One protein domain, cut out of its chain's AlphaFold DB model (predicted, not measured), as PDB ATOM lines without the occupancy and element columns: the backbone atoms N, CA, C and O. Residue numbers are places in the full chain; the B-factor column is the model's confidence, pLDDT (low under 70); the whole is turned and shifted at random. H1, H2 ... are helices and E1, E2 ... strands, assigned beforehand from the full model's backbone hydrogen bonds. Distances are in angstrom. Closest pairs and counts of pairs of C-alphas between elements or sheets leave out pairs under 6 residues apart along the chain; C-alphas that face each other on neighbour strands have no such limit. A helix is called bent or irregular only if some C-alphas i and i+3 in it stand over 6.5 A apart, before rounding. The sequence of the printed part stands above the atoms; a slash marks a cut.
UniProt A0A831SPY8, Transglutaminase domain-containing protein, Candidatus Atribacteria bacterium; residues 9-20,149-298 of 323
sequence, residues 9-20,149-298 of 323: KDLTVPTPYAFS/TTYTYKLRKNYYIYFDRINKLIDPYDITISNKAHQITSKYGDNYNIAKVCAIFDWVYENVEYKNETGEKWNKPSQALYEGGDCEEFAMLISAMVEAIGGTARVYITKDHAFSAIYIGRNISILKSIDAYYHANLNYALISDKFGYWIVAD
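What this domain is: This is residues 9 to 20 and 149 to 298 of the 323 residues of the protein "Transglutaminase domain-containing protein" of Candidatus Atribacteria bacterium (UniProt A0A831SPY8). A curled sheet of four strands with H5 running along it makes the core; H2 and H4 pack on the side of H5 away from the sheet, and H3 crosses H5. H1 lies by the edge strand E1, and H6 packs on H3 far from H1. The printed part has 162 residues with six named helices and four named strands, in the order H1 H2 H3 H4 H5 E1 E2 H6 E3 E4. The sheet runs E1 E2 E4 E3, antiparallel throughout, and the class is mixed, helices and strands. The whole is compact, with a radius of gyration of the C-alphas of 15.5 A and spans of 42 by 39 by 31 A.

How they stand to each other: The sheet is strongly twisted. E1, residues 249 to 253, and E2, residues 258 to 265, form an antiparallel hairpin, with N 252 and O 259 at 2.8 A. E2 is also antiparallel to E4, residues 293 to 297, with N 295 and O 262 at 2.8 A. E4 and E3, residues 286 to 288, form a hairpin, with N 287 and O 294 at 2.8 A. H5, residues 231 to 244, is on the sheet at a height over the sheet of 7.7 A, over E2 and along the strands at 5 degrees to E2 on the local plane; the closest C-alphas, Ala 235 and Phe 259, are 4.5 A apart. H1, residues 160 to 169, is on the sheet too; H1 and H5 on one face of the sheet make two layers. H2, residues 175 to 188, touches H5 with residues 177 to 182 alone, the closest C-alphas being Ser 178 and Ala 244, 5.3 A. H4, residues 221 to 227, touches H5 at a steep tilt of 61 degrees, closest at C-alphas 221 and 237, 4.6 A. H3, residues 194 to 207, touches H5, closest at C-alphas 197 and 242, 6.4 A, and H6, residues 268 to 278, closest at C-alphas 195 and 277, 6.5 A. H3 and H6 only graze the sheet. E2, H6 and E3 form a split strand-helix-strand unit, two strands running the same way with E4 between them, and its crossover is right-handed. Every O i to N i+4 pair is within hydrogen-bond range in H3 and H5; H1 has 5 of 6, H2 8 of 10, H6 5 of 7, and H4 1 of 3, beside 2 of 4 O i to N i+3 pairs.

Where its parts are: E2 is 22.1 A long from first to last C-alpha, E1 13.4 A and E4 12.5 A. H2 is 20.1 A long, H3 and H5 20.0 A, H6 16.6 A and H1 14.0 A. H2 is irregular: C-alphas 184 and 187 are 7.7 A apart. H1 begins at C-alpha 160, (126.232, 95.197, 135.213), and E4 ends at C-alpha 297, (117.411, 116.070, 133.253).

The domain as a whole: The two C-alphas farthest apart, of Thr 150 and Asp 190, are 46.3 A apart. Residues 21 to 148 are not printed, and C-alphas 20 and 149 are 38.9 A apart across the cut. The link from H3 to H4, with 13 residues between them, is long. The pLDDT is under 70 at residues 149 to 153 and 213 to 216.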
ATOM      1  N   LYS A   9     106.761  97.888 127.158       95.25
ATOM      2  CA  LYS A   9     105.717  97.871 128.199       95.25
ATOM      3  C   LYS A   9     106.123  98.580 129.496       95.25
ATOM      4  O   LYS A   9     105.252  98.874 130.303       95.25
ATOM      5  N   ASP A  10     107.416  98.827 129.692       94.81
ATOM      6  CA  ASP A  10     107.936  99.474 130.900       94.81
ATOM      7  C   ASP A  10     107.948 101.009 130.763       94.81
ATOM      8  O   ASP A  10     108.337 101.716 131.691       94.81
ATOM      9  N   LEU A  11     107.589 101.532 129.584       97.56
ATOM     10  CA  LEU A  11     107.751 102.937 129.235       97.56
ATOM     11  C   LEU A  11     106.434 103.707 129.339       97.56
ATOM     12  O   LEU A  11     105.473 103.410 128.627       97.56
ATOM     13  N   THR A  12     106.442 104.782 130.120       97.94
ATOM     14  CA  THR A  12     105.305 105.696 130.256       97.94
ATOM     15  C   THR A  12     105.617 107.039 129.608       97.94
ATOM     16  O   THR A  12     106.618 107.681 129.922       97.94
ATOM     17  N   VAL A  13     104.748 107.489 128.701       97.56
ATOM     18  CA  VAL A  13     104.860 108.804 128.050       97.56
ATOM     19  C   VAL A  13     104.072 109.840 128.858       97.56
ATOM     20  O   VAL A  13     102.894 109.600 129.130       97.56
ATOM     21  N   PRO A  14     104.657 111.000 129.213       97.88
ATOM     22  CA  PRO A  14     103.916 112.064 129.879       97.88
ATOM     23  C   PRO A  14     102.876 112.676 128.941       97.88
ATOM     24  O   PRO A  14     103.158 112.945 127.769       97.88
ATOM     25  N   THR A  15     101.683 112.973 129.457       97.56
ATOM     26  CA  THR A  15     100.715 113.762 128.689       97.56
ATOM     27  C   THR A  15     101.159 115.229 128.599       97.56
ATOM     28  O   THR A  15     101.823 115.735 129.515       97.56
ATOM     29  N   PRO A  16     100.770 115.957 127.533       95.94
ATOM     30  CA  PRO A  16     100.872 117.410 127.505       95.94
ATOM     31  C   PRO A  16     100.127 118.031 128.685       95.94
ATOM     32  O   PRO A  16      99.110 117.504 129.140       95.94
ATOM     33  N   TYR A  17     100.625 119.166 129.156       92.00
ATOM     34  CA  TYR A  17      99.973 119.972 130.180       92.00
ATOM     35  C   TYR A  17     100.093 121.440 129.781       92.00
ATOM     36  O   TYR A  17     101.137 121.863 129.279       92.00
ATOM     37  N   ALA A  18      99.008 122.190 129.944       79.44
ATOM     38  CA  ALA A  18      98.957 123.618 129.669       79.44
ATOM     39  C   ALA A  18      98.682 124.327 130.991       79.44
ATOM     40  O   ALA A  18      97.560 124.309 131.491       79.44
ATOM     41  N   PHE A  19      99.731 124.887 131.581       73.06
ATOM     42  CA  PHE A  19      99.651 125.630 132.827       73.06
ATOM     43  C   PHE A  19     100.698 126.719 132.839       73.06
ATOM     44  O   PHE A  19     101.807 126.527 132.343       73.06
ATOM     45  N   SER A  20     100.303 127.841 133.418       76.25
ATOM     46  CA  SER A  20     101.114 129.024 133.604       76.25
ATOM     47  C   SER A  20     100.914 129.460 135.052       76.25
ATOM     48  O   SER A  20      99.778 129.613 135.492       76.25
ATOM     49  N   THR A 149     134.495 117.713 118.247       61.19
ATOM     50  CA  THR A 149     135.043 116.692 119.146       61.19
ATOM     51  C   THR A 149     135.633 115.554 118.315       61.19
ATOM     52  O   THR A 149     134.949 114.935 117.498       61.19
ATOM     53  N   THR A 150     136.916 115.259 118.529       56.25
ATOM     54  CA  THR A 150     137.594 114.066 117.990       56.25
ATOM     55  C   THR A 150     137.406 112.844 118.893       56.25
ATOM     56  O   THR A 150     137.955 111.775 118.621       56.25
ATOM     57  N   TYR A 151     136.658 112.987 119.991       61.28
ATOM     58  CA  TYR A 151     136.457 111.928 120.968       61.28
ATOM     59  C   TYR A 151     135.469 110.886 120.445       61.28
ATOM     60  O   TYR A 151     134.267 111.122 120.318       61.28
ATOM     61  N   THR A 152     135.981 109.687 120.189       63.81
ATOM     62  CA  THR A 152     135.161 108.492 119.999       63.81
ATOM     63  C   THR A 152     134.845 107.888 121.363       63.81
ATOM     64  O   THR A 152     135.722 107.314 122.010       63.81
ATOM     65  N   TYR A 153     133.598 108.000 121.815       69.75
ATOM     66  CA  TYR A 153     133.159 107.372 123.062       69.75
ATOM     67  C   TYR A 153     132.671 105.948 122.802       69.75
ATOM     68  O   TYR A 153     131.950 105.682 121.839       69.75
ATOM     69  N   LYS A 154     133.026 105.020 123.695       80.38
ATOM     70  CA  LYS A 154     132.463 103.669 123.679       80.38
ATOM     71  C   LYS A 154     131.188 103.647 124.515       80.38
ATOM     72  O   LYS A 154     131.257 103.569 125.739       80.38
ATOM     73  N   LEU A 155     130.036 103.658 123.851       84.19
ATOM     74  CA  LEU A 155     128.755 103.433 124.514       84.19
ATOM     75  C   LEU A 155     128.697 101.990 125.036       84.19
ATOM     76  O   LEU A 155     128.863 101.040 124.270       84.19
ATOM     77  N   ARG A 156     128.453 101.828 126.336       87.25
ATOM     78  CA  ARG A 156     128.117 100.541 126.958       87.25
ATOM     79  C   ARG A 156     126.696 100.624 127.478       87.25
ATOM     80  O   ARG A 156     126.352 101.608 128.130       87.25
ATOM     81  N   LYS A 157     125.879  99.612 127.204       89.44
ATOM     82  CA  LYS A 157     124.487  99.590 127.663       89.44
ATOM     83  C   LYS A 157     124.391  98.683 128.877       89.44
ATOM     84  O   LYS A 157     124.903  97.572 128.853       89.44
ATOM     85  N   ASN A 158     123.753  99.165 129.942       90.62
ATOM     86  CA  ASN A 158     123.444  98.368 131.132       90.62
ATOM     87  C   ASN A 158     124.644  97.565 131.661       90.62
ATOM     88  O   ASN A 158     124.549  96.363 131.926       90.62
ATOM     89  N   TYR A 159     125.810  98.207 131.760       92.12
ATOM     90  CA  TYR A 159     126.997  97.543 132.282       92.12
ATOM     91  C   TYR A 159     126.740  97.117 133.731       92.12
ATOM     92  O   TYR A 159     126.494  97.970 134.580       92.12
ATOM     93  N   TYR A 160     126.781  95.806 133.993       91.38
ATOM     94  CA  TYR A 160     126.232  95.197 135.213       91.38
ATOM     95  C   TYR A 160     126.667  95.864 136.528       91.38
ATOM     96  O   TYR A 160     125.847  95.981 137.427       91.38
ATOM     97  N   ILE A 161     127.914  96.348 136.633       90.38
ATOM     98  CA  ILE A 161     128.419  97.011 137.849       90.38
ATOM     99  C   ILE A 161     127.579  98.242 138.200       90.38
ATOM    100  O   ILE A 161     127.153  98.385 139.344       90.38
ATOM    101  N   TYR A 162     127.335  99.116 137.224       91.88
ATOM    102  CA  TYR A 162     126.545 100.327 137.437       91.88
ATOM    103  C   TYR A 162     125.052 100.025 137.404       91.88
ATOM    104  O   TYR A 162     124.306 100.546 138.222       91.88
ATOM    105  N   PHE A 163     124.624  99.145 136.496       93.88
ATOM    106  CA  PHE A 163     123.217  98.795 136.348       93.88
ATOM    107  C   PHE A 163     122.649  98.184 137.632       93.88
ATOM    108  O   PHE A 163     121.649  98.679 138.145       93.88
ATOM    109  N   ASP A 164     123.295  97.154 138.183       93.75
ATOM    110  CA  ASP A 164     122.805  96.474 139.385       93.75
ATOM    111  C   ASP A 164     122.868  97.411 140.607       93.75
ATOM    112  O   ASP A 164     122.006  97.347 141.481       93.75
ATOM    113  N   ARG A 165     123.869  98.305 140.668       92.81
ATOM    114  CA  ARG A 165     124.016  99.288 141.752       92.81
ATOM    115  C   ARG A 165     122.916 100.348 141.713       92.81
ATOM    116  O   ARG A 165     122.253 100.541 142.727       92.81
ATOM    117  N   ILE A 166     122.697 100.987 140.562       93.62
ATOM    118  CA  ILE A 166     121.667 102.021 140.381       93.62
ATOM    119  C   ILE A 166     120.279 101.452 140.667       93.62
ATOM    120  O   ILE A 166     119.559 101.995 141.497       93.62
ATOM    121  N   ASN A 167     119.924 100.326 140.039       93.38
ATOM    122  CA  ASN A 167     118.592  99.733 140.197       93.38
ATOM    123  C   ASN A 167     118.339  99.189 141.613       93.38
ATOM    124  O   ASN A 167     117.197  98.958 141.984       93.38
ATOM    125  N   LYS A 168     119.389  98.972 142.414       94.38
ATOM    126  CA  LYS A 168     119.247  98.640 143.837       94.38
ATOM    127  C   LYS A 168     118.972  99.877 144.705       94.38
ATOM    128  O   LYS A 168     118.410  99.729 145.787       94.38
ATOM    129  N   LEU A 169     119.440 101.054 144.290       95.06
ATOM    130  CA  LEU A 169     119.345 102.297 145.062       95.06
ATOM    131  C   LEU A 169     118.108 103.124 144.710       95.06
ATOM    132  O   LEU A 169     117.532 103.743 145.601       95.06
ATOM    133  N   ILE A 170     117.708 103.138 143.437       94.69
ATOM    134  CA  ILE A 170     116.476 103.791 142.994       94.69
ATOM    135  C   ILE A 170     115.288 102.956 143.473       94.69
ATOM    136  O   ILE A 170     115.074 101.840 143.008       94.69
ATOM    137  N   ASP A 171     114.526 103.519 144.406       95.06
ATOM    138  CA  ASP A 171     113.271 102.957 144.897       95.06
ATOM    139  C   ASP A 171     112.173 104.031 144.811       95.06
ATOM    140  O   ASP A 171     112.128 104.925 145.663       95.06
ATOM    141  N   PRO A 172     111.288 103.985 143.795       94.44
ATOM    142  CA  PRO A 172     110.192 104.946 143.671       94.44
ATOM    143  C   PRO A 172     109.137 104.804 144.778       94.44
ATOM    144  O   PRO A 172     108.303 105.696 144.945       94.44
ATOM    145  N   TYR A 173     109.167 103.708 145.546       95.75
ATOM    146  CA  TYR A 173     108.266 103.456 146.670       95.75
ATOM    147  C   TYR A 173     108.870 103.849 148.024       95.75
ATOM    148  O   TYR A 173     108.194 103.704 149.047       95.75
ATOM    149  N   ASP A 174     110.099 104.389 148.058       97.06
ATOM    150  CA  ASP A 174     110.616 105.055 149.254       97.06
ATOM    151  C   ASP A 174     109.626 106.160 149.647       97.06
ATOM    152  O   ASP A 174     109.369 107.104 148.895       97.06
ATOM    153  N   ILE A 175     109.041 106.032 150.841       96.38
ATOM    154  CA  ILE A 175     107.958 106.901 151.306       96.38
ATOM    155  C   ILE A 175     108.368 108.378 151.343       96.38
ATOM    156  O   ILE A 175     107.533 109.257 151.131       96.38
ATOM    157  N   THR A 176     109.652 108.665 151.570       96.69
ATOM    158  CA  THR A 176     110.183 110.031 151.595       96.69
ATOM    159  C   THR A 176     110.206 110.611 150.187       96.69
ATOM    160  O   THR A 176     109.736 111.731 149.974       96.69
ATOM    161  N   ILE A 177     110.698 109.829 149.223       97.31
ATOM    162  CA  ILE A 177     110.749 110.200 147.804       97.31
ATOM    163  C   ILE A 177     109.338 110.381 147.254       97.31
ATOM    164  O   ILE A 177     109.026 111.443 146.713       97.31
ATOM    165  N   SER A 178     108.472 109.382 147.436       97.69
ATOM    166  CA  SER A 178     107.108 109.390 146.909       97.69
ATOM    167  C   SER A 178     106.297 110.561 147.472       97.69
ATOM    168  O   SER A 178     105.747 111.353 146.704       97.69
ATOM    169  N   ASN A 179     106.308 110.770 148.796       97.69
ATOM    170  CA  ASN A 179     105.598 111.896 149.409       97.69
ATOM    171  C   ASN A 179     106.127 113.246 148.919       97.69
ATOM    172  O   ASN A 179     105.337 114.149 148.645       97.69
ATOM    173  N   LYS A 180     107.453 113.398 148.786       98.25
ATOM    174  CA  LYS A 180     108.049 114.645 148.298       98.25
ATOM    175  C   LYS A 180     107.671 114.908 146.840       98.25
ATOM    176  O   LYS A 180     107.248 116.019 146.520       98.25
ATOM    177  N   ALA A 181     107.766 113.899 145.975       98.25
ATOM    178  CA  ALA A 181     107.404 114.014 144.567       98.25
ATOM    179  C   ALA A 181     105.914 114.361 144.394       98.25
ATOM    180  O   ALA A 181     105.578 115.293 143.659       98.25
ATOM    181  N   HIS A 182     105.015 113.701 145.131       98.00
ATOM    182  CA  HIS A 182     103.585 114.031 145.116       98.00
ATOM    183  C   HIS A 182     103.284 115.413 145.711       98.00
ATOM    184  O   HIS A 182     102.445 116.130 145.169       98.00
ATOM    185  N   GLN A 183     103.998 115.838 146.759       97.75
ATOM    186  CA  GLN A 183     103.870 117.186 147.319       97.75
ATOM    187  C   GLN A 183     104.185 118.254 146.261       97.75
ATOM    188  O   GLN A 183     103.359 119.136 146.019       97.75
ATOM    189  N   ILE A 184     105.351 118.153 145.612       97.75
ATOM    190  CA  ILE A 184     105.821 119.096 144.580       97.75
ATOM    191  C   ILE A 184     104.847 119.157 143.400       97.75
ATOM    192  O   ILE A 184     104.607 120.219 142.825       97.75
ATOM    193  N   THR A 185     104.280 118.007 143.037       97.25
ATOM    194  CA  THR A 185     103.515 117.854 141.797       97.25
ATOM    195  C   THR A 185     102.000 117.954 141.970       97.25
ATOM    196  O   THR A 185     101.272 117.929 140.976       97.25
ATOM    197  N   SER A 186     101.522 118.120 143.206       95.94
ATOM    198  CA  SER A 186     100.098 118.114 143.575       95.94
ATOM    199  C   SER A 186      99.237 119.110 142.790       95.94
ATOM    200  O   SER A 186      98.110 118.790 142.418       95.94
ATOM    201  N   LYS A 187      99.766 120.297 142.459       94.12
ATOM    202  CA  LYS A 187      99.020 121.326 141.710       94.12
ATOM    203  C   LYS A 187      98.820 121.021 140.217       94.12
ATOM    204  O   LYS A 187      98.077 121.734 139.551       94.12
ATOM    205  N   TYR A 188      99.462 119.980 139.683       94.94
ATOM    206  CA  TYR A 188      99.418 119.629 138.256       94.94
ATOM    207  C   TYR A 188      98.479 118.446 137.961       94.94
ATOM    208  O   TYR A 188      98.703 117.693 137.012       94.94
ATOM    209  N   GLY A 189      97.447 118.263 138.793       92.25
ATOM    210  CA  GLY A 189      96.462 117.184 138.687       92.25
ATOM    211  C   GLY A 189      97.007 115.811 139.086       92.25
ATOM    212  O   GLY A 189      98.164 115.673 139.473       92.25
ATOM    213  N   ASP A 190      96.182 114.769 138.973       91.00
ATOM    214  CA  ASP A 190      96.549 113.423 139.444       91.00
ATOM    215  C   ASP A 190      97.381 112.640 138.418       91.00
ATOM    216  O   ASP A 190      98.343 111.958 138.772       91.00
ATOM    217  N   ASN A 191      97.095 112.815 137.128       94.94
ATOM    218  CA  ASN A 191      97.740 112.057 136.054       94.94
ATOM    219  C   ASN A 191      99.207 112.457 135.829       94.94
ATOM    220  O   ASN A 191      99.590 113.617 136.016       94.94
ATOM    221  N   TYR A 192     100.025 111.502 135.377       97.75
ATOM    222  CA  TYR A 192     101.404 111.757 134.959       97.75
ATOM    223  C   TYR A 192     101.445 112.659 133.717       97.75
ATOM    224  O   TYR A 192     100.890 112.332 132.668       97.75
ATOM    225  N   ASN A 193     102.115 113.805 133.835       97.75
ATOM    226  CA  ASN A 193     102.231 114.794 132.773       97.75
ATOM    227  C   ASN A 193     103.571 115.533 132.845       97.75
ATOM    228  O   ASN A 193     104.274 115.484 133.855       97.75
ATOM    229  N   ILE A 194     103.927 116.228 131.766       97.81
ATOM    230  CA  ILE A 194     105.259 116.828 131.639       97.81
ATOM    231  C   ILE A 194     105.509 117.989 132.615       97.81
ATOM    232  O   ILE A 194     106.641 118.166 133.052       97.81
ATOM    233  N   ALA A 195     104.476 118.730 133.038       97.31
ATOM    234  CA  ALA A 195     104.651 119.814 134.008       97.31
ATOM    235  C   ALA A 195     105.067 119.291 135.391       97.31
ATOM    236  O   ALA A 195     105.840 119.949 136.084       97.31
ATOM    237  N   LYS A 196     104.641 118.075 135.763       98.12
ATOM    238  CA  LYS A 196     105.135 117.400 136.972       98.12
ATOM    239  C   LYS A 196     106.635 117.108 136.904       98.12
ATOM    240  O   LYS A 196     107.330 117.267 137.901       98.12
ATOM    241  N   VAL A 197     107.133 116.710 135.730       98.56
ATOM    242  CA  VAL A 197     108.566 116.457 135.510       98.56
ATOM    243  C   VAL A 197     109.358 117.759 135.616       98.56
ATOM    244  O   VAL A 197     110.364 117.790 136.320       98.56
ATOM    245  N   CYS A 198     108.879 118.844 134.991       98.25
ATOM    246  CA  CYS A 198     109.500 120.163 135.134       98.25
ATOM    247  C   CYS A 198     109.508 120.634 136.598       98.25
ATOM    248  O   CYS A 198     110.531 121.101 137.077       98.25
ATOM    249  N   ALA A 199     108.413 120.436 137.338       97.81
ATOM    250  CA  ALA A 199     108.335 120.830 138.744       97.81
ATOM    251  C   ALA A 199     109.304 120.052 139.647       97.81
ATOM    252  O   ALA A 199     109.890 120.636 140.556       97.81
ATOM    253  N   ILE A 200     109.495 118.750 139.401       98.69
ATOM    254  CA  ILE A 200     110.521 117.956 140.095       98.69
ATOM    255  C   ILE A 200     111.913 118.489 139.758       98.69
ATOM    256  O   ILE A 200     112.710 118.701 140.669       98.69
ATOM    257  N   PHE A 201     112.195 118.729 138.473       98.62
ATOM    258  CA  PHE A 201     113.477 119.275 138.028       98.62
ATOM    259  C   PHE A 201     113.787 120.609 138.719       98.62
ATOM    260  O   PHE A 201     114.848 120.757 139.322       98.62
ATOM    261  N   ASP A 202     112.844 121.552 138.675       97.62
ATOM    262  CA  ASP A 202     112.990 122.882 139.267       97.62
ATOM    263  C   ASP A 202     113.185 122.793 140.779       97.62
ATOM    264  O   ASP A 202     114.072 123.441 141.329       97.62
ATOM    265  N   TRP A 203     112.408 121.942 141.455       97.94
ATOM    266  CA  TRP A 203     112.550 121.764 142.894       97.94
ATOM    267  C   TRP A 203     113.932 121.216 143.260       97.94
ATOM    268  O   TRP A 203     114.558 121.745 144.176       97.94
ATOM    269  N   VAL A 204     114.435 120.210 142.533       98.12
ATOM    270  CA  VAL A 204     115.782 119.668 142.767       98.12
ATOM    271  C   VAL A 204     116.848 120.734 142.508       98.12
ATOM    272  O   VAL A 204     117.710 120.928 143.361       98.12
ATOM    273  N   TYR A 205     116.754 121.478 141.398       96.88
ATOM    274  CA  TYR A 205     117.668 122.583 141.075       96.88
ATOM    275  C   TYR A 205     117.721 123.656 142.176       96.88
ATOM    276  O   TYR A 205     118.780 124.216 142.450       96.88
ATOM    277  N   GLU A 206     116.579 123.975 142.790       95.25
ATOM    278  CA  GLU A 206     116.477 125.074 143.756       95.25
ATOM    279  C   GLU A 206     116.734 124.659 145.209       95.25
ATOM    280  O   GLU A 206     117.078 125.523 146.016       95.25
ATOM    281  N   ASN A 207     116.553 123.381 145.558       96.25
ATOM    282  CA  ASN A 207     116.492 122.948 146.961       96.25
ATOM    283  C   ASN A 207     117.523 121.885 147.346       96.25
ATOM    284  O   ASN A 207     117.725 121.671 148.541       96.25
ATOM    285  N   VAL A 208     118.157 121.207 146.388       96.00
ATOM    286  CA  VAL A 208     119.149 120.169 146.690       96.00
ATOM    287  C   VAL A 208     120.547 120.757 146.559       96.00
ATOM    288  O   VAL A 208     120.911 121.327 145.533       96.00
ATOM    289  N   GLU A 209     121.335 120.638 147.623       94.31
ATOM    290  CA  GLU A 209     122.704 121.143 147.662       94.31
ATOM    291  C   GLU A 209     123.647 120.185 146.922       94.31
ATOM    292  O   GLU A 209     123.678 118.988 147.205       94.31
ATOM    293  N   TYR A 210     124.446 120.707 145.991       91.88
ATOM    294  CA  TYR A 210     125.528 119.928 145.397       91.88
ATOM    295  C   TYR A 210     126.708 119.844 146.365       91.88
ATOM    296  O   TYR A 210     127.250 120.871 146.784       91.88
ATOM    297  N   LYS A 211     127.135 118.622 146.681       89.00
ATOM    298  CA  LYS A 211     128.311 118.348 147.507       89.00
ATOM    299  C   LYS A 211     129.226 117.405 146.760       89.00
ATOM    300  O   LYS A 211     128.864 116.275 146.474       89.00
ATOM    301  N   ASN A 212     130.429 117.883 146.470       77.62
ATOM    302  CA  ASN A 212     131.471 117.037 145.917       77.62
ATOM    303  C   ASN A 212     132.004 116.135 147.041       77.62
ATOM    304  O   ASN A 212     132.818 116.576 147.859       77.62
ATOM    305  N   GLU A 213     131.490 114.910 147.136       64.69
ATOM    306  CA  GLU A 213     131.984 113.931 148.098       64.69
ATOM    307  C   GLU A 213     133.317 113.349 147.612       64.69
ATOM    308  O   GLU A 213     133.454 112.830 146.506       64.69
ATOM    309  N   THR A 214     134.347 113.401 148.459       51.69
ATOM    310  CA  THR A 214     135.611 112.711 148.196       51.69
ATOM    311  C   THR A 214     135.487 111.231 148.579       51.69
ATOM    312  O   THR A 214     135.958 110.799 149.628       51.69
ATOM    313  N   GLY A 215     134.843 110.424 147.728       57.44
ATOM    314  CA  GLY A 215     134.776 108.964 147.881       57.44
ATOM    315  C   GLY A 215     133.775 108.280 146.941       57.44
ATOM    316  O   GLY A 215     132.791 108.874 146.544       57.44
ATOM    317  N   GLU A 216     133.980 106.999 146.607       63.06
ATOM    318  CA  GLU A 216     133.078 106.232 145.712       63.06
ATOM    319  C   GLU A 216     131.789 105.715 146.399       63.06
ATOM    320  O   GLU A 216     131.210 104.700 145.984       63.06
ATOM    321  N   LYS A 217     131.352 106.327 147.505       77.56
ATOM    322  CA  LYS A 217     130.200 105.817 148.254       77.56
ATOM    323  C   LYS A 217     128.910 106.383 147.671       77.56
ATOM    324  O   LYS A 217     128.560 107.515 147.931       77.56
ATOM    325  N   TRP A 218     128.168 105.533 146.971       83.25
ATOM    326  CA  TRP A 218     126.859 105.896 146.434       83.25
ATOM    327  C   TRP A 218     125.811 105.794 147.542       83.25
ATOM    328  O   TRP A 218     125.634 104.723 148.143       83.25
ATOM    329  N   ASN A 219     125.139 106.903 147.816       86.75
ATOM    330  CA  ASN A 219     124.134 107.024 148.859       86.75
ATOM    331  C   ASN A 219     122.729 106.757 148.292       86.75
ATOM    332  O   ASN A 219     122.503 106.665 147.082       86.75
ATOM    333  N   LYS A 220     121.753 106.556 149.183       89.25
ATOM    334  CA  LYS A 220     120.359 106.424 148.744       89.25
ATOM    335  C   LYS A 220     119.846 107.778 148.245       89.25
ATOM    336  O   LYS A 220     120.115 108.782 148.904       89.25
ATOM    337  N   PRO A 221     118.996 107.811 147.205       89.31
ATOM    338  CA  PRO A 221     118.416 109.061 146.711       89.31
ATOM    339  C   PRO A 221     117.684 109.877 147.783       89.31
ATOM    340  O   PRO A 221     117.753 111.101 147.788       89.31
ATOM    341  N   SER A 222     117.023 109.216 148.741       91.12
ATOM    342  CA  SER A 222     116.327 109.891 149.847       91.12
ATOM    343  C   SER A 222     117.255 110.657 150.793       91.12
ATOM    344  O   SER A 222     116.801 111.603 151.432       91.12
ATOM    345  N   GLN A 223     118.545 110.315 150.859       90.25
ATOM    346  CA  GLN A 223     119.522 111.069 151.650       90.25
ATOM    347  C   GLN A 223     119.819 112.434 151.022       90.25
ATOM    348  O   GLN A 223     119.929 113.425 151.744       90.25
ATOM    349  N   ALA A 224     119.837 112.512 149.687       90.38
ATOM    350  CA  ALA A 224     120.106 113.754 148.969       90.38
ATOM    351  C   ALA A 224     119.075 114.854 149.259       90.38
ATOM    352  O   ALA A 224     119.408 116.034 149.228       90.38
ATOM    353  N   LEU A 225     117.846 114.484 149.637       90.94
ATOM    354  CA  LEU A 225     116.811 115.436 150.060       90.94
ATOM    355  C   LEU A 225     117.181 116.256 151.307       90.94
ATOM    356  O   LEU A 225     116.589 117.313 151.522       90.94
ATOM    357  N   TYR A 226     118.100 115.762 152.140       89.94
ATOM    358  CA  TYR A 226     118.475 116.385 153.412       89.94
ATOM    359  C   TYR A 226     119.935 116.815 153.442       89.94
ATOM    360  O   TYR A 226     120.267 117.858 154.001       89.94
ATOM    361  N   GLU A 227     120.806 115.989 152.873       89.25
ATOM    362  CA  GLU A 227     122.250 116.150 152.980       89.25
ATOM    363  C   GLU A 227     122.862 116.716 151.698       89.25
ATOM    364  O   GLU A 227     124.009 117.147 151.741       89.25
ATOM    365  N   GLY A 228     122.111 116.796 150.597       89.94
ATOM    366  CA  GLY A 228     122.684 117.042 149.278       89.94
ATOM    367  C   GLY A 228     123.400 115.805 148.727       89.94
ATOM    368  O   GLY A 228     123.293 114.715 149.285       89.94
ATOM    369  N   GLY A 229     124.116 115.963 147.620       90.00
ATOM    370  CA  GLY A 229     124.873 114.866 147.011       90.00
ATOM    371  C   GLY A 229     125.671 115.300 145.789       90.00
ATOM    372  O   GLY A 229     125.669 116.486 145.435       90.00
ATOM    373  N   ASP A 230     126.346 114.349 145.152       91.00
ATOM    374  CA  ASP A 230     127.101 114.590 143.925       91.00
ATOM    375  C   ASP A 230     126.262 114.287 142.665       91.00
ATOM    376  O   ASP A 230     125.027 114.254 142.697       91.00
ATOM    377  N   CYS A 231     126.907 114.121 141.507       93.56
ATOM    378  CA  CYS A 231     126.180 113.904 140.262       93.56
ATOM    379  C   CYS A 231     125.379 112.590 140.233       93.56
ATOM    380  O   CYS A 231     124.290 112.551 139.648       93.56
ATOM    381  N   GLU A 232     125.849 111.534 140.896       93.44
ATOM    382  CA  GLU A 232     125.156 110.257 140.993       93.44
ATOM    383  C   GLU A 232     123.874 110.378 141.816       93.44
ATOM    384  O   GLU A 232     122.812 109.930 141.367       93.44
ATOM    385  N   GLU A 233     123.944 111.012 142.990       93.62
ATOM    386  CA  GLU A 233     122.765 111.214 143.833       93.62
ATOM    387  C   GLU A 233     121.713 112.085 143.149       93.62
ATOM    388  O   GLU A 233     120.529 111.752 143.203       93.62
ATOM    389  N   PHE A 234     122.116 113.150 142.451       95.75
ATOM    390  CA  PHE A 234     121.184 113.991 141.696       95.75
ATOM    391  C   PHE A 234     120.494 113.210 140.569       95.75
ATOM    392  O   PHE A 234     119.268 113.287 140.413       95.75
ATOM    393  N   ALA A 235     121.255 112.416 139.809       97.06
ATOM    394  CA  ALA A 235     120.710 111.589 138.736       97.06
ATOM    395  C   ALA A 235     119.724 110.533 139.266       97.06
ATOM    396  O   ALA A 235     118.645 110.336 138.692       97.06
ATOM    397  N   MET A 236     120.069 109.860 140.367       97.25
ATOM    398  CA  MET A 236     119.201 108.849 140.971       97.25
ATOM    399  C   MET A 236     117.982 109.470 141.669       97.25
ATOM    400  O   MET A 236     116.897 108.899 141.588       97.25
ATOM    401  N   LEU A 237     118.120 110.646 142.294       97.75
ATOM    402  CA  LEU A 237     117.020 111.375 142.934       97.75
ATOM    403  C   LEU A 237     115.942 111.781 141.936       97.75
ATOM    404  O   LEU A 237     114.778 111.435 142.135       97.75
ATOM    405  N   ILE A 238     116.317 112.452 140.844       98.44
ATOM    406  CA  ILE A 238     115.346 112.824 139.805       98.44
ATOM    407  C   ILE A 238     114.683 111.574 139.228       98.44
ATOM    408  O   ILE A 238     113.462 111.555 139.065       98.44
ATOM    409  N   SER A 239     115.461 110.519 138.966       98.50
ATOM    410  CA  SER A 239     114.924 109.263 138.436       98.50
ATOM    411  C   SER A 239     113.879 108.654 139.378       98.50
ATOM    412  O   SER A 239     112.756 108.397 138.950       98.50
ATOM    413  N   ALA A 240     114.197 108.525 140.672       98.31
ATOM    414  CA  ALA A 240     113.288 107.976 141.677       98.31
ATOM    415  C   ALA A 240     112.018 108.829 141.848       98.31
ATOM    416  O   ALA A 240     110.916 108.290 141.923       98.31
ATOM    417  N   MET A 241     112.146 110.161 141.868       98.69
ATOM    418  CA  MET A 241     110.998 111.067 141.991       98.69
ATOM    419  C   MET A 241     110.088 111.026 140.758       98.69
ATOM    420  O   MET A 241     108.866 111.068 140.900       98.69
ATOM    421  N   VAL A 242     110.658 110.940 139.550       98.69
ATOM    422  CA  VAL A 242     109.875 110.839 138.309       98.69
ATOM    423  C   VAL A 242     109.186 109.479 138.200       98.69
ATOM    424  O   VAL A 242     108.021 109.422 137.809       98.69
ATOM    425  N   GLU A 243     109.859 108.395 138.581       98.44
ATOM    426  CA  GLU A 243     109.248 107.063 138.636       98.44
ATOM    427  C   GLU A 243     108.130 106.989 139.688       98.44
ATOM    428  O   GLU A 243     107.072 106.422 139.414       98.44
ATOM    429  N   ALA A 244     108.288 107.656 140.839       98.25
ATOM    430  CA  ALA A 244     107.262 107.724 141.882       98.25
ATOM    431  C   ALA A 244     105.952 108.383 141.410       98.25
ATOM    432  O   ALA A 244     104.876 108.027 141.887       98.25
ATOM    433  N   ILE A 245     106.015 109.307 140.444       98.19
ATOM    434  CA  ILE A 245     104.825 109.929 139.834       98.19
ATOM    435  C   ILE A 245     104.351 109.217 138.554       98.19
ATOM    436  O   ILE A 245     103.513 109.762 137.832       98.19
ATOM    437  N   GLY A 246     104.877 108.021 138.264       97.81
ATOM    438  CA  GLY A 246     104.462 107.159 137.152       97.81
ATOM    439  C   GLY A 246     105.248 107.330 135.848       97.81
ATOM    440  O   GLY A 246     104.865 106.746 134.833       97.81
ATOM    441  N   GLY A 247     106.319 108.126 135.848       98.19
ATOM    442  CA  GLY A 247     107.194 108.300 134.692       98.19
ATOM    443  C   GLY A 247     108.228 107.189 134.530       98.19
ATOM    444  O   GLY A 247     108.330 106.279 135.346       98.19
ATOM    445  N   THR A 248     109.032 107.290 133.472       98.38
ATOM    446  CA  THR A 248     110.164 106.383 133.238       98.38
ATOM    447  C   THR A 248     111.449 107.183 133.086       98.38
ATOM    448  O   THR A 248     111.530 108.081 132.240       98.38
ATOM    449  N   ALA A 249     112.466 106.829 133.867       97.81
ATOM    450  CA  ALA A 249     113.759 107.492 133.873       97.81
ATOM    451  C   ALA A 249     114.903 106.528 133.526       97.81
ATOM    452  O   ALA A 249     114.769 105.305 133.548       97.81
ATOM    453  N   ARG A 250     116.047 107.101 133.153       95.50
ATOM    454  CA  ARG A 250     117.321 106.407 132.940       95.50
ATOM    455  C   ARG A 250     118.454 107.249 133.485       95.50
ATOM    456  O   ARG A 250     118.449 108.459 133.298       95.50
ATOM    457  N   VAL A 251     119.466 106.598 134.042       96.94
ATOM    458  CA  VAL A 251     120.720 107.249 134.433       96.94
ATOM    459  C   VAL A 251     121.781 107.007 133.360       96.94
ATOM    460  O   VAL A 251     121.999 105.874 132.924       96.94
ATOM    461  N   TYR A 252     122.441 108.081 132.943       95.50
ATOM    462  CA  TYR A 252     123.607 108.075 132.071       95.50
ATOM    463  C   TYR A 252     124.839 108.399 132.904       95.50
ATOM    464  O   TYR A 252     124.843 109.355 133.671       95.50
ATOM    465  N   ILE A 253     125.889 107.599 132.729       92.94
ATOM    466  CA  ILE A 253     127.173 107.782 133.402       92.94
ATOM    467  C   ILE A 253     128.227 108.023 132.330       92.94
ATOM    468  O   ILE A 253     128.356 107.250 131.373       92.94
ATOM    469  N   THR A 254     128.972 109.103 132.500       90.62
ATOM    470  CA  THR A 254     130.168 109.425 131.726       90.62
ATOM    471  C   THR A 254     131.406 109.151 132.577       90.62
ATOM    472  O   THR A 254     131.316 108.579 133.658       90.62
ATOM    473  N   LYS A 255     132.592 109.510 132.082       84.88
ATOM    474  CA  LYS A 255     133.826 109.306 132.845       84.88
ATOM    475  C   LYS A 255     133.837 110.119 134.148       84.88
ATOM    476  O   LYS A 255     134.314 109.610 135.152       84.88
ATOM    477  N   ASP A 256     133.325 111.346 134.093       87.31
ATOM    478  CA  ASP A 256     133.515 112.353 135.140       87.31
ATOM    479  C   ASP A 256     132.170 112.973 135.598       87.31
ATOM    480  O   ASP A 256     132.169 114.013 136.243       87.31
ATOM    481  N   HIS A 257     131.025 112.379 135.218       93.62
ATOM    482  CA  HIS A 257     129.684 112.902 135.533       93.62
ATOM    483  C   HIS A 257     128.574 111.851 135.396       93.62
ATOM    484  O   HIS A 257     128.674 110.971 134.531       93.62
ATOM    485  N   ALA A 258     127.477 112.009 136.138       94.62
ATOM    486  CA  ALA A 258     126.236 111.249 135.997       94.62
ATOM    487  C   ALA A 258     125.009 112.173 135.899       94.62
ATOM    488  O   ALA A 258     124.927 113.201 136.561       94.62
ATOM    489  N   PHE A 259     124.033 111.810 135.070       97.38
ATOM    490  CA  PHE A 259     122.793 112.576 134.920       97.38
ATOM    491  C   PHE A 259     121.611 111.676 134.570       97.38
ATOM    492  O   PHE A 259     121.778 110.551 134.090       97.38
ATOM    493  N   SER A 260     120.397 112.172 134.796       97.94
ATOM    494  CA  SER A 260     119.175 111.454 134.435       97.94
ATOM    495  C   SER A 260     118.648 111.884 133.067       97.94
ATOM    496  O   SER A 260     118.919 112.986 132.588       97.94
ATOM    497  N   ALA A 261     117.876 111.021 132.415       98.25
ATOM    498  CA  ALA A 261     117.052 111.394 131.279       98.25
ATOM    499  C   ALA A 261     115.678 110.736 131.383       98.25
ATOM    500  O   ALA A 261     115.563 109.568 131.766       98.25
ATOM    501  N   ILE A 262     114.640 111.478 131.015       98.62
ATOM    502  CA  ILE A 262     113.243 111.072 131.181       98.62
ATOM    503  C   ILE A 262     112.654 110.699 129.828       98.62
ATOM    504  O   ILE A 262     112.850 111.410 128.840       98.62
ATOM    505  N   TYR A 263     111.935 109.585 129.757       98.62
ATOM    506  CA  TYR A 263     111.286 109.173 128.519       98.62
ATOM    507  C   TYR A 263     110.142 110.124 128.160       98.62
ATOM    508  O   TYR A 263     109.241 110.364 128.961       98.62
ATOM    509  N   ILE A 264     110.151 110.642 126.931       98.19
ATOM    510  CA  ILE A 264     109.108 111.554 126.428       98.19
ATOM    511  C   ILE A 264     108.372 110.999 125.202       98.19
ATOM    512  O   ILE A 264     107.594 111.700 124.556       98.19
ATOM    513  N   GLY A 265     108.596 109.725 124.871       97.44
ATOM    514  CA  GLY A 265     107.979 109.083 123.717       97.44
ATOM    515  C   GLY A 265     108.654 109.421 122.389       97.44
ATOM    516  O   GLY A 265     109.772 109.928 122.322       97.44
ATOM    517  N   ARG A 266     107.959 109.105 121.293       96.81
ATOM    518  CA  ARG A 266     108.422 109.362 119.915       96.81
ATOM    519  C   ARG A 266     107.979 110.727 119.380       96.81
ATOM    520  O   ARG A 266     108.503 111.188 118.373       96.81
ATOM    521  N   ASN A 267     107.008 111.368 120.032       94.56
ATOM    522  CA  ASN A 267     106.455 112.641 119.594       94.56
ATOM    523  C   ASN A 267     107.062 113.808 120.385       94.56
ATOM    524  O   ASN A 267     106.680 114.076 121.521       94.56
ATOM    525  N   ILE A 268     107.952 114.557 119.737       94.69
ATOM    526  CA  ILE A 268     108.616 115.726 120.325       94.69
ATOM    527  C   ILE A 268     107.708 116.962 120.459       94.69
ATOM    528  O   ILE A 268     108.160 118.000 120.935       94.69
ATOM    529  N   SER A 269     106.422 116.900 120.084       95.31
ATOM    530  CA  SER A 269     105.490 118.017 120.310       95.31
ATOM    531  C   SER A 269     105.303 118.344 121.792       95.31
ATOM    532  O   SER A 269     104.927 119.469 122.116       95.31
ATOM    533  N   ILE A 270     105.591 117.387 122.682       96.06
ATOM    534  CA  ILE A 270     105.578 117.560 124.141       96.06
ATOM    535  C   ILE A 270     106.524 118.670 124.620       96.06
ATOM    536  O   ILE A 270     106.250 119.315 125.627       96.06
ATOM    537  N   LEU A 271     107.577 118.976 123.852       96.81
ATOM    538  CA  LEU A 271     108.501 120.074 124.141       96.81
ATOM    539  C   LEU A 271     107.790 121.438 124.189       96.81
ATOM    540  O   LEU A 271     108.187 122.305 124.955       96.81
ATOM    541  N   LYS A 272     106.679 121.614 123.456       95.25
ATOM    542  CA  LYS A 272     105.869 122.843 123.526       95.25
ATOM    543  C   LYS A 272     105.220 123.046 124.896       95.25
ATOM    544  O   LYS A 272     105.017 124.183 125.306       95.25
ATOM    545  N   SER A 273     104.888 121.967 125.605       95.56
ATOM    546  CA  SER A 273     104.386 122.062 126.981       95.56
ATOM    547  C   SER A 273     105.492 122.443 127.962       95.56
ATOM    548  O   SER A 273     105.207 123.110 128.949       95.56
ATOM    549  N   ILE A 274     106.748 122.083 127.679       96.50
ATOM    550  CA  ILE A 274     107.902 122.538 128.467       96.50
ATOM    551  C   ILE A 274     108.163 124.028 128.204       96.50
ATOM    552  O   ILE A 274     108.340 124.788 129.151       96.50
ATOM    553  N   ASP A 275     108.116 124.468 126.940       95.50
ATOM    554  CA  ASP A 275     108.182 125.896 126.587       95.50
ATOM    555  C   ASP A 275     107.085 126.704 127.307       95.50
ATOM    556  O   ASP A 275     107.349 127.785 127.832       95.50
ATOM    557  N   ALA A 276     105.856 126.172 127.354       94.12
ATOM    558  CA  ALA A 276     104.735 126.794 128.057       94.12
ATOM    559  C   ALA A 276     104.972 126.858 129.573       94.12
ATOM    560  O   ALA A 276     104.777 127.916 130.162       94.12
ATOM    561  N   TYR A 277     105.457 125.767 130.177       94.94
ATOM    562  CA  TYR A 277     105.777 125.697 131.605       94.94
ATOM    563  C   TYR A 277     106.788 126.771 132.028       94.94
ATOM    564  O   TYR A 277     106.561 127.502 132.988       94.94
ATOM    565  N   TYR A 278     107.888 126.903 131.281       94.62
ATOM    566  CA  TYR A 278     108.930 127.895 131.562       94.62
ATOM    567  C   TYR A 278     108.632 129.285 130.983       94.62
ATOM    568  O   TYR A 278     109.410 130.214 131.186       94.62
ATOM    569  N   HIS A 279     107.532 129.435 130.243       93.94
ATOM    570  CA  HIS A 279     107.161 130.655 129.530       93.94
ATOM    571  C   HIS A 279     108.259 131.180 128.565       93.94
ATOM    572  O   HIS A 279     108.398 132.379 128.294       93.94
ATOM    573  N   ALA A 280     109.040 130.271 127.973       94.12
ATOM    574  CA  ALA A 280     110.228 130.570 127.168       94.12
ATOM    575  C   ALA A 280     110.341 129.642 125.950       94.12
ATOM    576  O   ALA A 280     109.799 128.547 125.951       94.12
ATOM    577  N   ASN A 281     111.036 130.077 124.891       94.56
ATOM    578  CA  ASN A 281     111.323 129.216 123.740       94.56
ATOM    579  C   ASN A 281     112.722 128.620 123.912       94.56
ATOM    580  O   ASN A 281     113.716 129.303 123.668       94.56
ATOM    581  N   LEU A 282     112.779 127.367 124.358       96.06
ATOM    582  CA  LEU A 282     114.003 126.725 124.832       96.06
ATOM    583  C   LEU A 282     114.632 125.797 123.793       96.06
ATOM    584  O   LEU A 282     114.002 125.414 122.806       96.06
ATOM    585  N   ASN A 283     115.875 125.402 124.051       96.31
ATOM    586  CA  ASN A 283     116.561 124.338 123.333       96.31
ATOM    587  C   ASN A 283     116.628 123.060 124.156       96.31
ATOM    588  O   ASN A 283     116.685 123.129 125.377       96.31
ATOM    589  N   TYR A 284     116.643 121.906 123.484       97.31
ATOM    590  CA  TYR A 284     116.535 120.614 124.160       97.31
ATOM    591  C   TYR A 284     117.626 119.623 123.759       97.31
ATOM    592  O   TYR A 284     117.841 119.356 122.577       97.31
ATOM    593  N   ALA A 285     118.278 119.039 124.759       96.69
ATOM    594  CA  ALA A 285     119.177 117.908 124.632       96.69
ATOM    595  C   ALA A 285     118.348 116.631 124.762       96.69
ATOM    596  O   ALA A 285     117.727 116.370 125.799       96.69
ATOM    597  N   LEU A 286     118.322 115.848 123.685       96.19
ATOM    598  CA  LEU A 286     117.603 114.584 123.622       96.19
ATOM    599  C   LEU A 286     118.576 113.452 123.316       96.19
ATOM    600  O   LEU A 286     119.440 113.575 122.450       96.19
ATOM    601  N   ILE A 287     118.369 112.316 123.968       94.44
ATOM    602  CA  ILE A 287     119.014 111.056 123.619       94.44
ATOM    603  C   ILE A 287     117.961 110.184 122.943       94.44
ATOM    604  O   ILE A 287     116.896 109.942 123.506       94.44
ATOM    605  N   SER A 288     118.230 109.729 121.722       93.44
ATOM    606  CA  SER A 288     117.304 108.885 120.962       93.44
ATOM    607  C   SER A 288     117.764 107.433 120.919       93.44
ATOM    608  O   SER A 288     118.940 107.154 120.679       93.44
ATOM    609  N   ASP A 289     116.827 106.503 121.054       93.00
ATOM    610  CA  ASP A 289     117.052 105.083 120.806       93.00
ATOM    611  C   ASP A 289     115.849 104.432 120.096       93.00
ATOM    612  O   ASP A 289     114.984 105.114 119.551       93.00
ATOM    613  N   LYS A 290     115.795 103.092 120.075       93.75
ATOM    614  CA  LYS A 290     114.702 102.335 119.437       93.75
ATOM    615  C   LYS A 290     113.316 102.608 120.047       93.75
ATOM    616  O   LYS A 290     112.301 102.363 119.395       93.75
ATOM    617  N   PHE A 291     113.261 103.074 121.293       94.75
ATOM    618  CA  PHE A 291     112.010 103.347 121.990       94.75
ATOM    619  C   PHE A 291     111.487 104.745 121.673       94.75
ATOM    620  O   PHE A 291     110.293 104.918 121.451       94.75
ATOM    621  N   GLY A 292     112.378 105.726 121.569       96.38
ATOM    622  CA  GLY A 292     112.022 107.106 121.266       96.38
ATOM    623  C   GLY A 292     113.048 108.065 121.843       96.38
ATOM    624  O   GLY A 292     114.246 107.779 121.834       96.38
ATOM    625  N   TYR A 293     112.567 109.200 122.340       97.81
ATOM    626  CA  TYR A 293     113.399 110.262 122.882       97.81
ATOM    627  C   TYR A 293     113.397 110.259 124.410       97.81
ATOM    628  O   TYR A 293     112.366 110.068 125.060       97.81
ATOM    629  N   TRP A 294     114.577 110.521 124.959       98.00
ATOM    630  CA  TRP A 294     114.851 110.719 126.371       98.00
ATOM    631  C   TRP A 294     115.352 112.148 126.544       98.00
ATOM    632  O   TRP A 294     116.388 112.499 125.980       98.00
ATOM    633  N   ILE A 295     114.614 112.985 127.266       98.50
ATOM    634  CA  ILE A 295     115.029 114.364 127.537       98.50
ATOM    635  C   ILE A 295     116.022 114.388 128.690       98.50
ATOM    636  O   ILE A 295     115.782 113.748 129.712       98.50
ATOM    637  N   VAL A 296     117.135 115.102 128.530       98.38
ATOM    638  CA  VAL A 296     118.138 115.246 129.592       98.38
ATOM    639  C   VAL A 296     117.539 115.988 130.788       98.38
ATOM    640  O   VAL A 296     116.876 117.011 130.638       98.38
ATOM    641  N   ALA A 297     117.791 115.475 131.984       98.31
ATOM    642  CA  ALA A 297     117.411 116.070 133.253       98.31
ATOM    643  C   ALA A 297     118.654 116.128 134.153       98.31
ATOM    644  O   ALA A 297     118.910 115.243 134.973       98.31
ATOM    645  N   ASP A 298     119.441 117.182 133.931       97.69
ATOM    646  CA  ASP A 298     120.658 117.502 134.672       97.69
ATOM    647  C   ASP A 298     120.589 118.929 135.260       97.69
ATOM    648  O   ASP A 298     120.849 119.906 134.547       97.69
TER     649      ASP A 298